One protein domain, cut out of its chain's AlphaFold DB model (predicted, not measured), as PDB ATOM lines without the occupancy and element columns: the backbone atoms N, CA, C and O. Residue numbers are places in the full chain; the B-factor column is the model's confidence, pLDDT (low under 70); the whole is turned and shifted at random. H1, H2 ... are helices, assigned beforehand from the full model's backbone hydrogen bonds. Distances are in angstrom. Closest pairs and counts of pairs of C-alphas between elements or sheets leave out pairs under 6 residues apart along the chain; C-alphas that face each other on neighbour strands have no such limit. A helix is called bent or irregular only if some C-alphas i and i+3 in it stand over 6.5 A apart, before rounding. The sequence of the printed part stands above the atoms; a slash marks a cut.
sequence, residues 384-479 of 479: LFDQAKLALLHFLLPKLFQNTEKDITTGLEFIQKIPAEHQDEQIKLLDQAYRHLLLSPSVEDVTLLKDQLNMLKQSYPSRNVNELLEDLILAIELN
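Overview. This is residues 384 to 479 of the 479 residues of a protein of Choanephora cucurbitarum (UniProt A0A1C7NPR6). The longest helix, H4, folds back into H5 as a hairpin, and H3 packs on both, making an up-and-down bundle; H2 packs on H3, and kinked H1 packs on H2 and H5. The printed part, 96 residues with five named helices, H1 to H5, and no named strand, is all helix and compact: radius of gyration of the C-alphas 12.3 A, spans 36 by 25 by 25 A.

Along the chain. H4, residues 443 to 459, runs 25.6 A from C-alpha 443 at (132.541, 144.415, 102.980). H5, residues 463 to 478, runs 22.5 A to C-alpha 478 at (138.826, 155.054, 102.780). H3 is residues 425 to 439, 20.6 A; H2 405 to 416, 16.4 A; H1 385 to 400, 19.7 A, irregular, C-alphas 394 and 397 being 7.2 A apart.

Arrangement. Hairpin H4 and H5 touch, closest C-alphas Lys 457 and Asn 466, 5.6 A. H2 and H3 touch at Leu 412 and Tyr 434, 6.0 A between C-alphas. Every O i to N i+4 pair is within hydrogen-bond range in H2, H3 and H5; 10 of 12 in H1, 11 of 13 in H4.

Size, cuts and confidence. The printed part has no cut and no long link; pLDDT is under 70 at residues 440 to 444.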
ATOM      1  N   LEU A 384     167.564 134.523 105.633       92.75
ATOM      2  CA  LEU A 384     167.365 135.069 106.980       92.75
ATOM      3  C   LEU A 384     165.977 135.698 107.098       92.75
ATOM      4  O   LEU A 384     165.836 136.904 107.288       92.75
ATOM      5  N   PHE A 385     164.940 134.875 106.936       92.88
ATOM      6  CA  PHE A 385     163.562 135.352 106.784       92.88
ATOM      7  C   PHE A 385     163.016 136.070 108.024       92.88
ATOM      8  O   PHE A 385     162.286 137.046 107.878       92.88
ATOM      9  N   ASP A 386     163.416 135.665 109.232       91.12
ATOM     10  CA  ASP A 386     163.007 136.357 110.461       91.12
ATOM     11  C   ASP A 386     163.589 137.772 110.538       91.12
ATOM     12  O   ASP A 386     162.880 138.726 110.859       91.12
ATOM     13  N   GLN A 387     164.870 137.933 110.199       93.31
ATOM     14  CA  GLN A 387     165.519 139.241 110.135       93.31
ATOM     15  C   GLN A 387     164.963 140.074 108.976       93.31
ATOM     16  O   GLN A 387     164.706 141.261 109.156       93.31
ATOM     17  N   ALA A 388     164.722 139.458 107.813       93.56
ATOM     18  CA  ALA A 388     164.113 140.119 106.662       93.56
ATOM     19  C   ALA A 388     162.720 140.662 107.009       93.56
ATOM     20  O   ALA A 388     162.417 141.808 106.692       93.56
ATOM     21  N   LYS A 389     161.897 139.886 107.727       91.50
ATOM     22  CA  LYS A 389     160.594 140.324 108.250       91.50
ATOM     23  C   LYS A 389     160.729 141.545 109.154       91.50
ATOM     24  O   LYS A 389     159.973 142.499 108.997       91.50
ATOM     25  N   LEU A 390     161.680 141.531 110.087       90.50
ATOM     26  CA  LEU A 390     161.906 142.675 110.971       90.50
ATOM     27  C   LEU A 390     162.323 143.920 110.177       90.50
ATOM     28  O   LEU A 390     161.757 144.987 110.403       90.50
ATOM     29  N   ALA A 391     163.240 143.784 109.217       91.44
ATOM     30  CA  ALA A 391     163.663 144.894 108.363       91.44
ATOM     31  C   ALA A 391     162.506 145.441 107.504       91.44
ATOM     32  O   ALA A 391     162.319 146.656 107.387       91.44
ATOM     33  N   LEU A 392     161.681 144.538 106.966       92.31
ATOM     34  CA  LEU A 392     160.490 144.862 106.185       92.31
ATOM     35  C   LEU A 392     159.490 145.685 107.004       92.31
ATOM     36  O   LEU A 392     159.068 146.754 106.569       92.31
ATOM     37  N   LEU A 393     159.148 145.199 108.198       89.69
ATOM     38  CA  LEU A 393     158.161 145.804 109.090       89.69
ATOM     39  C   LEU A 393     158.622 147.132 109.686       89.69
ATOM     40  O   LEU A 393     157.861 148.094 109.715       89.69
ATOM     41  N   HIS A 394     159.847 147.182 110.208       89.00
ATOM     42  CA  HIS A 394     160.309 148.323 110.995       89.00
ATOM     43  C   HIS A 394     160.855 149.472 110.148       89.00
ATOM     44  O   HIS A 394     160.848 150.615 110.621       89.00
ATOM     45  N   PHE A 395     161.329 149.185 108.931       90.31
ATOM     46  CA  PHE A 395     162.038 150.165 108.112       90.31
ATOM     47  C   PHE A 395     161.476 150.289 106.697       90.31
ATOM     48  O   PHE A 395     161.149 151.400 106.278       90.31
ATOM     49  N   LEU A 396     161.342 149.185 105.953       90.69
ATOM     50  CA  LEU A 396     161.051 149.257 104.519       90.69
ATOM     51  C   LEU A 396     159.600 149.663 104.216       90.69
ATOM     52  O   LEU A 396     159.386 150.644 103.507       90.69
ATOM     53  N   LEU A 397     158.603 148.956 104.761       91.31
ATOM     54  CA  LEU A 397     157.189 149.272 104.520       91.31
ATOM     55  C   LEU A 397     156.792 150.660 105.048       91.31
ATOM     56  O   LEU A 397     156.183 151.401 104.274       91.31
ATOM     57  N   PRO A 398     157.179 151.082 106.273       90.19
ATOM     58  CA  PRO A 398     156.875 152.433 106.751       90.19
ATOM     59  C   PRO A 398     157.482 153.534 105.871       90.19
ATOM     60  O   PRO A 398     156.878 154.583 105.687       90.19
ATOM     61  N   LYS A 399     158.672 153.302 105.297       88.06
ATOM     62  CA  LYS A 399     159.332 154.264 104.399       88.06
ATOM     63  C   LYS A 399     158.637 154.372 103.039       88.06
ATOM     64  O   LYS A 399     158.657 155.443 102.435       88.06
ATOM     65  N   LEU A 400     158.086 153.266 102.540       88.12
ATOM     66  CA  LEU A 400     157.457 153.199 101.221       88.12
ATOM     67  C   LEU A 400     155.992 153.644 101.236       88.12
ATOM     68  O   LEU A 400     155.529 154.195 100.245       88.12
ATOM     69  N   PHE A 401     155.251 153.398 102.315       86.88
ATOM     70  CA  PHE A 401     153.801 153.570 102.314       86.88
ATOM     71  C   PHE A 401     153.378 155.050 102.277       86.88
ATOM     72  O   PHE A 401     153.378 155.734 103.295       86.88
ATOM     73  N   GLN A 402     152.980 155.538 101.096       83.81
ATOM     74  CA  GLN A 402     152.392 156.877 100.899       83.81
ATOM     75  C   GLN A 402     150.947 156.818 100.373       83.81
ATOM     76  O   GLN A 402     150.432 157.796  99.833       83.81
ATOM     77  N   ASN A 403     150.293 155.658 100.507       80.75
ATOM     78  CA  ASN A 403     148.947 155.386  99.994       80.75
ATOM     79  C   ASN A 403     148.778 155.675  98.483       80.75
ATOM     80  O   ASN A 403     147.720 156.112  98.032       80.75
ATOM     81  N   THR A 404     149.830 155.447  97.688       86.00
ATOM     82  CA  THR A 404     149.753 155.460  96.220       86.00
ATOM     83  C   THR A 404     149.721 154.032  95.679       86.00
ATOM     84  O   THR A 404     150.350 153.134  96.237       86.00
ATOM     85  N   GLU A 405     149.024 153.806  94.562       86.06
ATOM     86  CA  GLU A 405     148.937 152.483  93.917       86.06
ATOM     87  C   GLU A 405     150.324 151.882  93.628       86.06
ATOM     88  O   GLU A 405     150.553 150.685  93.828       86.06
ATOM     89  N   LYS A 406     151.283 152.727  93.224       88.94
ATOM     90  CA  LYS A 406     152.669 152.325  92.964       88.94
ATOM     91  C   LYS A 406     153.344 151.793  94.231       88.94
ATOM     92  O   LYS A 406     153.931 150.717  94.190       88.94
ATOM     93  N   ASP A 407     153.237 152.514  95.342       86.50
ATOM     94  CA  ASP A 407     153.894 152.134  96.595       86.50
ATOM     95  C   ASP A 407     153.256 150.896  97.228       86.50
ATOM     96  O   ASP A 407     153.957 150.056  97.791       86.50
ATOM     97  N   ILE A 408     151.934 150.743  97.094       87.75
ATOM     98  CA  ILE A 408     151.209 149.542  97.525       87.75
ATOM     99  C   ILE A 408     151.667 148.337  96.695       87.75
ATOM    100  O   ILE A 408     151.975 147.286  97.256       87.75
ATOM    101  N   THR A 409     151.795 148.493  95.374       89.69
ATOM    102  CA  THR A 409     152.308 147.434  94.489       89.69
ATOM    103  C   THR A 409     153.738 147.045  94.865       89.69
ATOM    104  O   THR A 409     154.025 145.868  95.068       89.69
ATOM    105  N   THR A 410     154.630 148.021  95.045       90.12
ATOM    106  CA  THR A 410     156.021 147.776  95.451       90.12
ATOM    107  C   THR A 410     156.120 147.148  96.848       90.12
ATOM    108  O   THR A 410     156.900 146.220  97.055       90.12
ATOM    109  N   GLY A 411     155.316 147.597  97.815       89.44
ATOM    110  CA  GLY A 411     155.249 146.996  99.149       89.44
ATOM    111  C   GLY A 411     154.802 145.533  99.100       89.44
ATOM    112  O   GLY A 411     155.421 144.676  99.732       89.44
ATOM    113  N   LEU A 412     153.793 145.231  98.279       90.94
ATOM    114  CA  LEU A 412     153.313 143.871  98.051       90.94
ATOM    115  C   LEU A 412     154.385 142.982  97.400       90.94
ATOM    116  O   LEU A 412     154.578 141.847  97.834       90.94
ATOM    117  N   GLU A 413     155.130 143.499  96.418       91.88
ATOM    118  CA  GLU A 413     156.272 142.791  95.822       91.88
ATOM    119  C   GLU A 413     157.326 142.428  96.875       91.88
ATOM    120  O   GLU A 413     157.858 141.317  96.859       91.88
ATOM    121  N   PHE A 414     157.634 143.331  97.812       92.62
ATOM    122  CA  PHE A 414     158.570 143.026  98.894       92.62
ATOM    123  C   PHE A 414     158.025 141.962  99.842       92.62
ATOM    124  O   PHE A 414     158.755 141.017 100.133       92.62
ATOM    125  N   ILE A 415     156.763 142.057 100.266       92.06
ATOM    126  CA  ILE A 415     156.107 141.048 101.116       92.06
ATOM    127  C   ILE A 415     156.181 139.658 100.460       92.06
ATOM    128  O   ILE A 415     156.559 138.676 101.100       92.06
ATOM    129  N   GLN A 416     155.913 139.581  99.156       91.50
ATOM    130  CA  GLN A 416     155.880 138.327  98.396       91.50
ATOM    131  C   GLN A 416     157.257 137.730  98.091       91.50
ATOM    132  O   GLN A 416     157.337 136.564  97.705       91.50
ATOM    133  N   LYS A 417     158.351 138.478  98.291       91.38
ATOM    134  CA  LYS A 417     159.712 137.924  98.185       91.38
ATOM    135  C   LYS A 417     160.042 136.928  99.295       91.38
ATOM    136  O   LYS A 417     160.972 136.143  99.116       91.38
ATOM    137  N   ILE A 418     159.309 136.928 100.412       90.12
ATOM    138  CA  ILE A 418     159.418 135.867 101.421       90.12
ATOM    139  C   ILE A 418     158.653 134.637 100.901       90.12
ATOM    140  O   ILE A 418     157.441 134.747 100.687       90.12
ATOM    141  N   PRO A 419     159.308 133.473 100.710       88.62
ATOM    142  CA  PRO A 419     158.649 132.261 100.219       88.62
ATOM    143  C   PRO A 419     157.483 131.837 101.114       88.62
ATOM    144  O   PRO A 419     157.568 131.957 102.336       88.62
ATOM    145  N   ALA A 420     156.410 131.306 100.523       86.81
ATOM    146  CA  ALA A 420     155.165 130.986 101.227       86.81
ATOM    147  C   ALA A 420     155.361 130.016 102.410       86.81
ATOM    148  O   ALA A 420     154.696 130.157 103.437       86.81
ATOM    149  N   GLU A 421     156.299 129.069 102.303       87.56
ATOM    150  CA  GLU A 421     156.678 128.144 103.380       87.56
ATOM    151  C   GLU A 421     157.313 128.829 104.604       87.56
ATOM    152  O   GLU A 421     157.337 128.249 105.689       87.56
ATOM    153  N   HIS A 422     157.796 130.062 104.446       86.56
ATOM    154  CA  HIS A 422     158.440 130.866 105.483       86.56
ATOM    155  C   HIS A 422     157.602 132.079 105.912       86.56
ATOM    156  O   HIS A 422     158.042 132.855 106.760       86.56
ATOM    157  N   GLN A 423     156.393 132.245 105.366       87.06
ATOM    158  CA  GLN A 423     155.477 133.303 105.785       87.06
ATOM    159  C   GLN A 423     154.725 132.897 107.055       87.06
ATOM    160  O   GLN A 423     153.930 131.946 107.062       87.06
ATOM    161  N   ASP A 424     154.944 133.655 108.126       87.00
ATOM    162  CA  ASP A 424     154.142 133.567 109.342       87.00
ATOM    163  C   ASP A 424     152.778 134.264 109.178       87.00
ATOM    164  O   ASP A 424     152.449 134.823 108.127       87.00
ATOM    165  N   GLU A 425     151.945 134.200 110.217       86.94
ATOM    166  CA  GLU A 425     150.611 134.815 110.203       86.94
ATOM    167  C   GLU A 425     150.661 136.333 109.989       86.94
ATOM    168  O   GLU A 425     149.744 136.896 109.396       86.94
ATOM    169  N   GLN A 426     151.742 136.995 110.405       88.88
ATOM    170  CA  GLN A 426     151.882 138.447 110.310       88.88
ATOM    171  C   GLN A 426     152.184 138.879 108.875       88.88
ATOM    172  O   GLN A 426     151.553 139.797 108.358       88.88
ATOM    173  N   ILE A 427     153.105 138.186 108.203       89.56
ATOM    174  CA  ILE A 427     153.406 138.424 106.788       89.56
ATOM    175  C   ILE A 427     152.189 138.110 105.911       89.56
ATOM    176  O   ILE A 427     151.881 138.880 105.003       89.56
ATOM    177  N   LYS A 428     151.449 137.035 106.214       89.62
ATOM    178  CA  LYS A 428     150.200 136.700 105.505       89.62
ATOM    179  C   LYS A 428     149.129 137.771 105.684       89.62
ATOM    180  O   LYS A 428     148.467 138.129 104.715       89.62
ATOM    181  N   LEU A 429     148.979 138.297 106.900       90.38
ATOM    182  CA  LEU A 429     148.048 139.383 107.192       90.38
ATOM    183  C   LEU A 429     148.396 140.655 106.402       90.38
ATOM    184  O   LEU A 429     147.507 141.308 105.860       90.38
ATOM    185  N   LEU A 430     149.684 140.988 106.282       89.62
ATOM    186  CA  LEU A 430     150.134 142.131 105.483       89.62
ATOM    187  C   LEU A 430     149.928 141.913 103.981       89.62
ATOM    188  O   LEU A 430     149.472 142.830 103.307       89.62
ATOM    189  N   ASP A 431     150.202 140.715 103.454       90.12
ATOM    190  CA  ASP A 431     149.901 140.381 102.052       90.12
ATOM    191  C   ASP A 431     148.403 140.565 101.761       90.12
ATOM    192  O   ASP A 431     148.040 141.209 100.777       90.12
ATOM    193  N   GLN A 432     147.528 140.092 102.656       89.12
ATOM    194  CA  GLN A 432     146.079 140.289 102.552       89.12
ATOM    195  C   GLN A 432     145.691 141.772 102.591       89.12
ATOM    196  O   GLN A 432     144.907 142.214 101.750       89.12
ATOM    197  N   ALA A 433     146.267 142.550 103.510       88.56
ATOM    198  CA  ALA A 433     145.996 143.979 103.639       88.56
ATOM    199  C   ALA A 433     146.399 144.774 102.390       88.56
ATOM    200  O   ALA A 433     145.601 145.542 101.855       88.56
ATOM    201  N   TYR A 434     147.603 144.546 101.866       90.00
ATOM    202  CA  TYR A 434     148.072 145.217 100.653       90.00
ATOM    203  C   TYR A 434     147.290 144.776  99.406       90.00
ATOM    204  O   TYR A 434     146.977 145.607  98.555       90.00
ATOM    205  N   ARG A 435     146.899 143.496  99.299       88.88
ATOM    206  CA  ARG A 435     146.010 143.024  98.220       88.88
ATOM    207  C   ARG A 435     144.624 143.654  98.289       88.88
ATOM    208  O   ARG A 435     144.071 143.979  97.242       88.88
ATOM    209  N   HIS A 436     144.075 143.842  99.490       87.31
ATOM    210  CA  HIS A 436     142.784 144.500  99.679       87.31
ATOM    211  C   HIS A 436     142.800 145.919  99.108       87.31
ATOM    212  O   HIS A 436     141.883 146.307  98.390       87.31
ATOM    213  N   LEU A 437     143.870 146.674  99.362       85.50
ATOM    214  CA  LEU A 437     144.011 148.032  98.839       85.50
ATOM    215  C   LEU A 437     144.090 148.103  97.300       85.50
ATOM    216  O   LEU A 437     143.782 149.147  96.734       85.50
ATOM    217  N   LEU A 438     144.472 147.014  96.621       84.62
ATOM    218  CA  LEU A 438     144.569 146.957  95.155       84.62
ATOM    219  C   LEU A 438     143.332 146.361  94.465       84.62
ATOM    220  O   LEU A 438     143.091 146.658  93.299       84.62
ATOM    221  N   LEU A 439     142.583 145.475  95.133       78.19
ATOM    222  CA  LEU A 439     141.586 144.606  94.484       78.19
ATOM    223  C   LEU A 439     140.121 144.898  94.866       78.19
ATOM    224  O   LEU A 439     139.248 144.155  94.424       78.19
ATOM    225  N   SER A 440     139.847 145.946  95.655       67.38
ATOM    226  CA  SER A 440     138.512 146.332  96.172       67.38
ATOM    227  C   SER A 440     137.602 145.141  96.564       67.38
ATOM    228  O   SER A 440     136.653 144.820  95.840       67.38
ATOM    229  N   PRO A 441     137.873 144.448  97.689       62.41
ATOM    230  CA  PRO A 441     137.119 143.268  98.124       62.41
ATOM    231  C   PRO A 441     135.790 143.574  98.836       62.41
ATOM    232  O   PRO A 441     135.418 144.718  99.084       62.41
ATOM    233  N   SER A 442     135.056 142.503  99.163       58.16
ATOM    234  CA  SER A 442     133.735 142.546  99.802       58.16
ATOM    235  C   SER A 442     133.762 143.053 101.257       58.16
ATOM    236  O   SER A 442     134.717 142.825 101.995       58.16
ATOM    237  N   VAL A 443     132.670 143.697 101.691       58.34
ATOM    238  CA  VAL A 443     132.541 144.415 102.980       58.34
ATOM    239  C   VAL A 443     132.726 143.519 104.223       58.34
ATOM    240  O   VAL A 443     133.127 144.012 105.276       58.34
ATOM    241  N   GLU A 444     132.463 142.211 104.129       59.66
ATOM    242  CA  GLU A 444     132.566 141.288 105.273       59.66
ATOM    243  C   GLU A 444     134.024 140.961 105.656       59.66
ATOM    244  O   GLU A 444     134.317 140.810 106.843       59.66
ATOM    245  N   ASP A 445     134.958 140.968 104.698       71.25
ATOM    246  CA  ASP A 445     136.384 140.695 104.948       71.25
ATOM    247  C   ASP A 445     137.117 141.899 105.578       71.25
ATOM    248  O   ASP A 445     138.081 141.731 106.326       71.25
ATOM    249  N   VAL A 446     136.623 143.122 105.341       78.88
ATOM    250  CA  VAL A 446     137.229 144.389 105.798       78.88
ATOM    251  C   VAL A 446     137.292 144.476 107.324       78.88
ATOM    252  O   VAL A 446     138.297 144.895 107.898       78.88
ATOM    253  N   THR A 447     136.195 144.116 107.994       81.81
ATOM    254  CA  THR A 447     136.057 144.284 109.452       81.81
ATOM    255  C   THR A 447     136.985 143.323 110.196       81.81
ATOM    256  O   THR A 447     137.704 143.731 111.105       81.81
ATOM    257  N   LEU A 448     137.042 142.066 109.740       85.00
ATOM    258  CA  LEU A 448     137.933 141.042 110.283       85.00
ATOM    259  C   LEU A 448     139.410 141.416 110.092       85.00
ATOM    260  O   LEU A 448     140.209 141.288 111.022       85.00
ATOM    261  N   LEU A 449     139.764 141.917 108.907       85.56
ATOM    262  CA  LEU A 449     141.123 142.337 108.575       85.56
ATOM    263  C   LEU A 449     141.599 143.492 109.474       85.56
ATOM    264  O   LEU A 449     142.725 143.467 109.973       85.56
ATOM    265  N   LYS A 450     140.734 144.476 109.749       87.81
ATOM    266  CA  LYS A 450     141.035 145.589 110.669       87.81
ATOM    267  C   LYS A 450     141.258 145.120 112.100       87.81
ATOM    268  O   LYS A 450     142.206 145.570 112.743       87.81
ATOM    269  N   ASP A 451     140.424 144.213 112.598       87.44
ATOM    270  CA  ASP A 451     140.586 143.659 113.945       87.44
ATOM    271  C   ASP A 451     141.917 142.906 114.075       87.44
ATOM    272  O   ASP A 451     142.643 143.079 115.056       87.44
ATOM    273  N   GLN A 452     142.297 142.138 113.050       89.00
ATOM    274  CA  GLN A 452     143.585 141.446 112.995       89.00
ATOM    275  C   GLN A 452     144.778 142.412 112.950       89.00
ATOM    276  O   GLN A 452     145.749 142.207 113.682       89.00
ATOM    277  N   LEU A 453     144.705 143.493 112.167       89.56
ATOM    278  CA  LEU A 453     145.747 144.530 112.130       89.56
ATOM    279  C   LEU A 453     145.854 145.288 113.464       89.56
ATOM    280  O   LEU A 453     146.960 145.567 113.927       89.56
ATOM    281  N   ASN A 454     144.731 145.557 114.133       88.12
ATOM    282  CA  ASN A 454     144.714 146.163 115.468       88.12
ATOM    283  C   ASN A 454     145.340 145.248 116.531       88.12
ATOM    284  O   ASN A 454     146.073 145.727 117.400       88.12
ATOM    285  N   MET A 455     145.100 143.935 116.460       87.56
ATOM    286  CA  MET A 455     145.780 142.963 117.322       87.56
ATOM    287  C   MET A 455     147.286 142.915 117.035       87.56
ATOM    288  O   MET A 455     148.088 142.910 117.970       87.56
ATOM    289  N   LEU A 456     147.687 142.950 115.758       86.56
ATOM    290  CA  LEU A 456     149.097 143.002 115.370       86.56
ATOM    291  C   LEU A 456     149.776 144.263 115.924       86.56
ATOM    292  O   LEU A 456     150.857 144.172 116.502       86.56
ATOM    293  N   LYS A 457     149.118 145.419 115.840       86.25
ATOM    294  CA  LYS A 457     149.602 146.688 116.399       86.25
ATOM    295  C   LYS A 457     149.880 146.600 117.903       86.25
ATOM    296  O   LYS A 457     150.895 147.095 118.374       86.25
ATOM    297  N   GLN A 458     149.029 145.916 118.668       84.06
ATOM    298  CA  GLN A 458     149.259 145.711 120.107       84.06
ATOM    299  C   GLN A 458     150.473 144.817 120.405       84.06
ATOM    300  O   GLN A 458     151.055 144.910 121.485       84.06
ATOM    301  N   SER A 459     150.869 143.965 119.455       83.81
ATOM    302  CA  SER A 459     152.015 143.063 119.607       83.81
ATOM    303  C   SER A 459     153.373 143.730 119.352       83.81
ATOM    304  O   SER A 459     154.400 143.173 119.742       83.81
ATOM    305  N   TYR A 460     153.397 144.939 118.770       80.56
ATOM    306  CA  TYR A 460     154.623 145.667 118.444       80.56
ATOM    307  C   TYR A 460     154.770 146.968 119.259       80.56
ATOM    308  O   TYR A 460     153.951 147.879 119.156       80.56
ATOM    309  N   PRO A 461     155.865 147.139 120.026       78.50
ATOM    310  CA  PRO A 461     156.138 148.391 120.740       78.50
ATOM    311  C   PRO A 461     156.750 149.483 119.840       78.50
ATOM    312  O   PRO A 461     157.015 150.590 120.303       78.50
ATOM    313  N   SER A 462     157.028 149.179 118.567       84.50
ATOM    314  CA  SER A 462     157.708 150.087 117.640       84.50
ATOM    315  C   SER A 462     156.768 151.161 117.107       84.50
ATOM    316  O   SER A 462     155.735 150.854 116.516       84.50
ATOM    317  N   ARG A 463     157.176 152.428 117.241       85.81
ATOM    318  CA  ARG A 463     156.422 153.575 116.726       85.81
ATOM    319  C   ARG A 463     156.207 153.497 115.211       85.81
ATOM    320  O   ARG A 463     155.072 153.620 114.780       85.81
ATOM    321  N   ASN A 464     157.256 153.216 114.436       85.00
ATOM    322  CA  ASN A 464     157.173 153.162 112.969       85.00
ATOM    323  C   ASN A 464     156.210 152.073 112.477       85.00
ATOM    324  O   ASN A 464     155.486 152.269 111.508       85.00
ATOM    325  N   VAL A 465     156.207 150.918 113.153       86.62
ATOM    326  CA  VAL A 465     155.307 149.804 112.813       86.62
ATOM    327  C   VAL A 465     153.868 150.191 113.143       86.62
ATOM    328  O   VAL A 465     152.970 149.948 112.347       86.62
ATOM    329  N   ASN A 466     153.650 150.830 114.292       89.00
ATOM    330  CA  ASN A 466     152.317 151.258 114.702       89.00
ATOM    331  C   ASN A 466     151.753 152.363 113.803       89.00
ATOM    332  O   ASN A 466     150.573 152.296 113.484       89.00
ATOM    333  N   GLU A 467     152.583 153.317 113.366       88.44
ATOM    334  CA  GLU A 467     152.206 154.346 112.384       88.44
ATOM    335  C   GLU A 467     151.819 153.700 111.043       88.44
ATOM    336  O   GLU A 467     150.716 153.930 110.561       88.44
ATOM    337  N   LEU A 468     152.636 152.779 110.508       90.31
ATOM    338  CA  LEU A 468     152.292 152.030 109.291       90.31
ATOM    339  C   LEU A 468     150.956 151.278 109.421       90.31
ATOM    340  O   LEU A 468     150.150 151.283 108.493       90.31
ATOM    341  N   LEU A 469     150.729 150.589 110.543       90.50
ATOM    342  CA  LEU A 469     149.499 149.823 110.757       90.50
ATOM    343  C   LEU A 469     148.273 150.735 110.907       90.50
ATOM    344  O   LEU A 469     147.205 150.380 110.417       90.50
ATOM    345  N   GLU A 470     148.412 151.899 111.547       89.81
ATOM    346  CA  GLU A 470     147.359 152.926 111.589       89.81
ATOM    347  C   GLU A 470     147.033 153.443 110.188       89.81
ATOM    348  O   GLU A 470     145.864 153.460 109.802       89.81
ATOM    349  N   ASP A 471     148.058 153.788 109.411       88.81
ATOM    350  CA  ASP A 471     147.902 154.296 108.050       88.81
ATOM    351  C   ASP A 471     147.278 153.244 107.120       88.81
ATOM    352  O   ASP A 471     146.416 153.573 106.305       88.81
ATOM    353  N   LEU A 472     147.640 151.965 107.271       88.06
ATOM    354  CA  LEU A 472     147.011 150.851 106.554       88.06
ATOM    355  C   LEU A 472     145.535 150.688 106.930       88.06
ATOM    356  O   LEU A 472     144.700 150.529 106.042       88.06
ATOM    357  N   ILE A 473     145.192 150.740 108.220       88.81
ATOM    358  CA  ILE A 473     143.797 150.639 108.681       88.81
ATOM    359  C   ILE A 473     142.963 151.796 108.121       88.81
ATOM    360  O   ILE A 473     141.866 151.557 107.614       88.81
ATOM    361  N   LEU A 474     143.497 153.022 108.154       87.50
ATOM    362  CA  LEU A 474     142.857 154.208 107.580       87.50
ATOM    363  C   LEU A 474     142.702 154.091 106.060       87.50
ATOM    364  O   LEU A 474     141.643 154.402 105.521       87.50
ATOM    365  N   ALA A 475     143.719 153.603 105.352       85.81
ATOM    366  CA  ALA A 475     143.630 153.384 103.911       85.81
ATOM    367  C   ALA A 475     142.553 152.344 103.559       85.81
ATOM    368  O   ALA A 475     141.807 152.542 102.607       85.81
ATOM    369  N   ILE A 476     142.418 151.277 104.354       85.88
ATOM    370  CA  ILE A 476     141.362 150.260 104.203       85.88
ATOM    371  C   ILE A 476     139.973 150.824 104.579       85.88
ATOM    372  O   ILE A 476     138.953 150.300 104.148       85.88
ATOM    373  N   GLU A 477     139.881 151.867 105.408       82.81
ATOM    374  CA  GLU A 477     138.620 152.577 105.689       82.81
ATOM    375  C   GLU A 477     138.150 153.466 104.540       82.81
ATOM    376  O   GLU A 477     136.945 153.644 104.367       82.81
ATOM    377  N   LEU A 478     139.093 154.050 103.807       79.44
ATOM    378  CA  LEU A 478     138.826 155.054 102.780       79.44
ATOM    379  C   LEU A 478     138.653 154.469 101.372       79.44
ATOM    380  O   LEU A 478     138.155 155.176 100.495       79.44
ATOM    381  N   ASN A 479     139.089 153.226 101.168       71.44
ATOM    382  CA  ASN A 479     139.067 152.483  99.907       71.44
ATOM    383  C   ASN A 479     137.938 151.450  99.929       71.44
ATOM    384  O   ASN A 479     137.194 151.362  98.927       71.44
TER     385      ASN A 479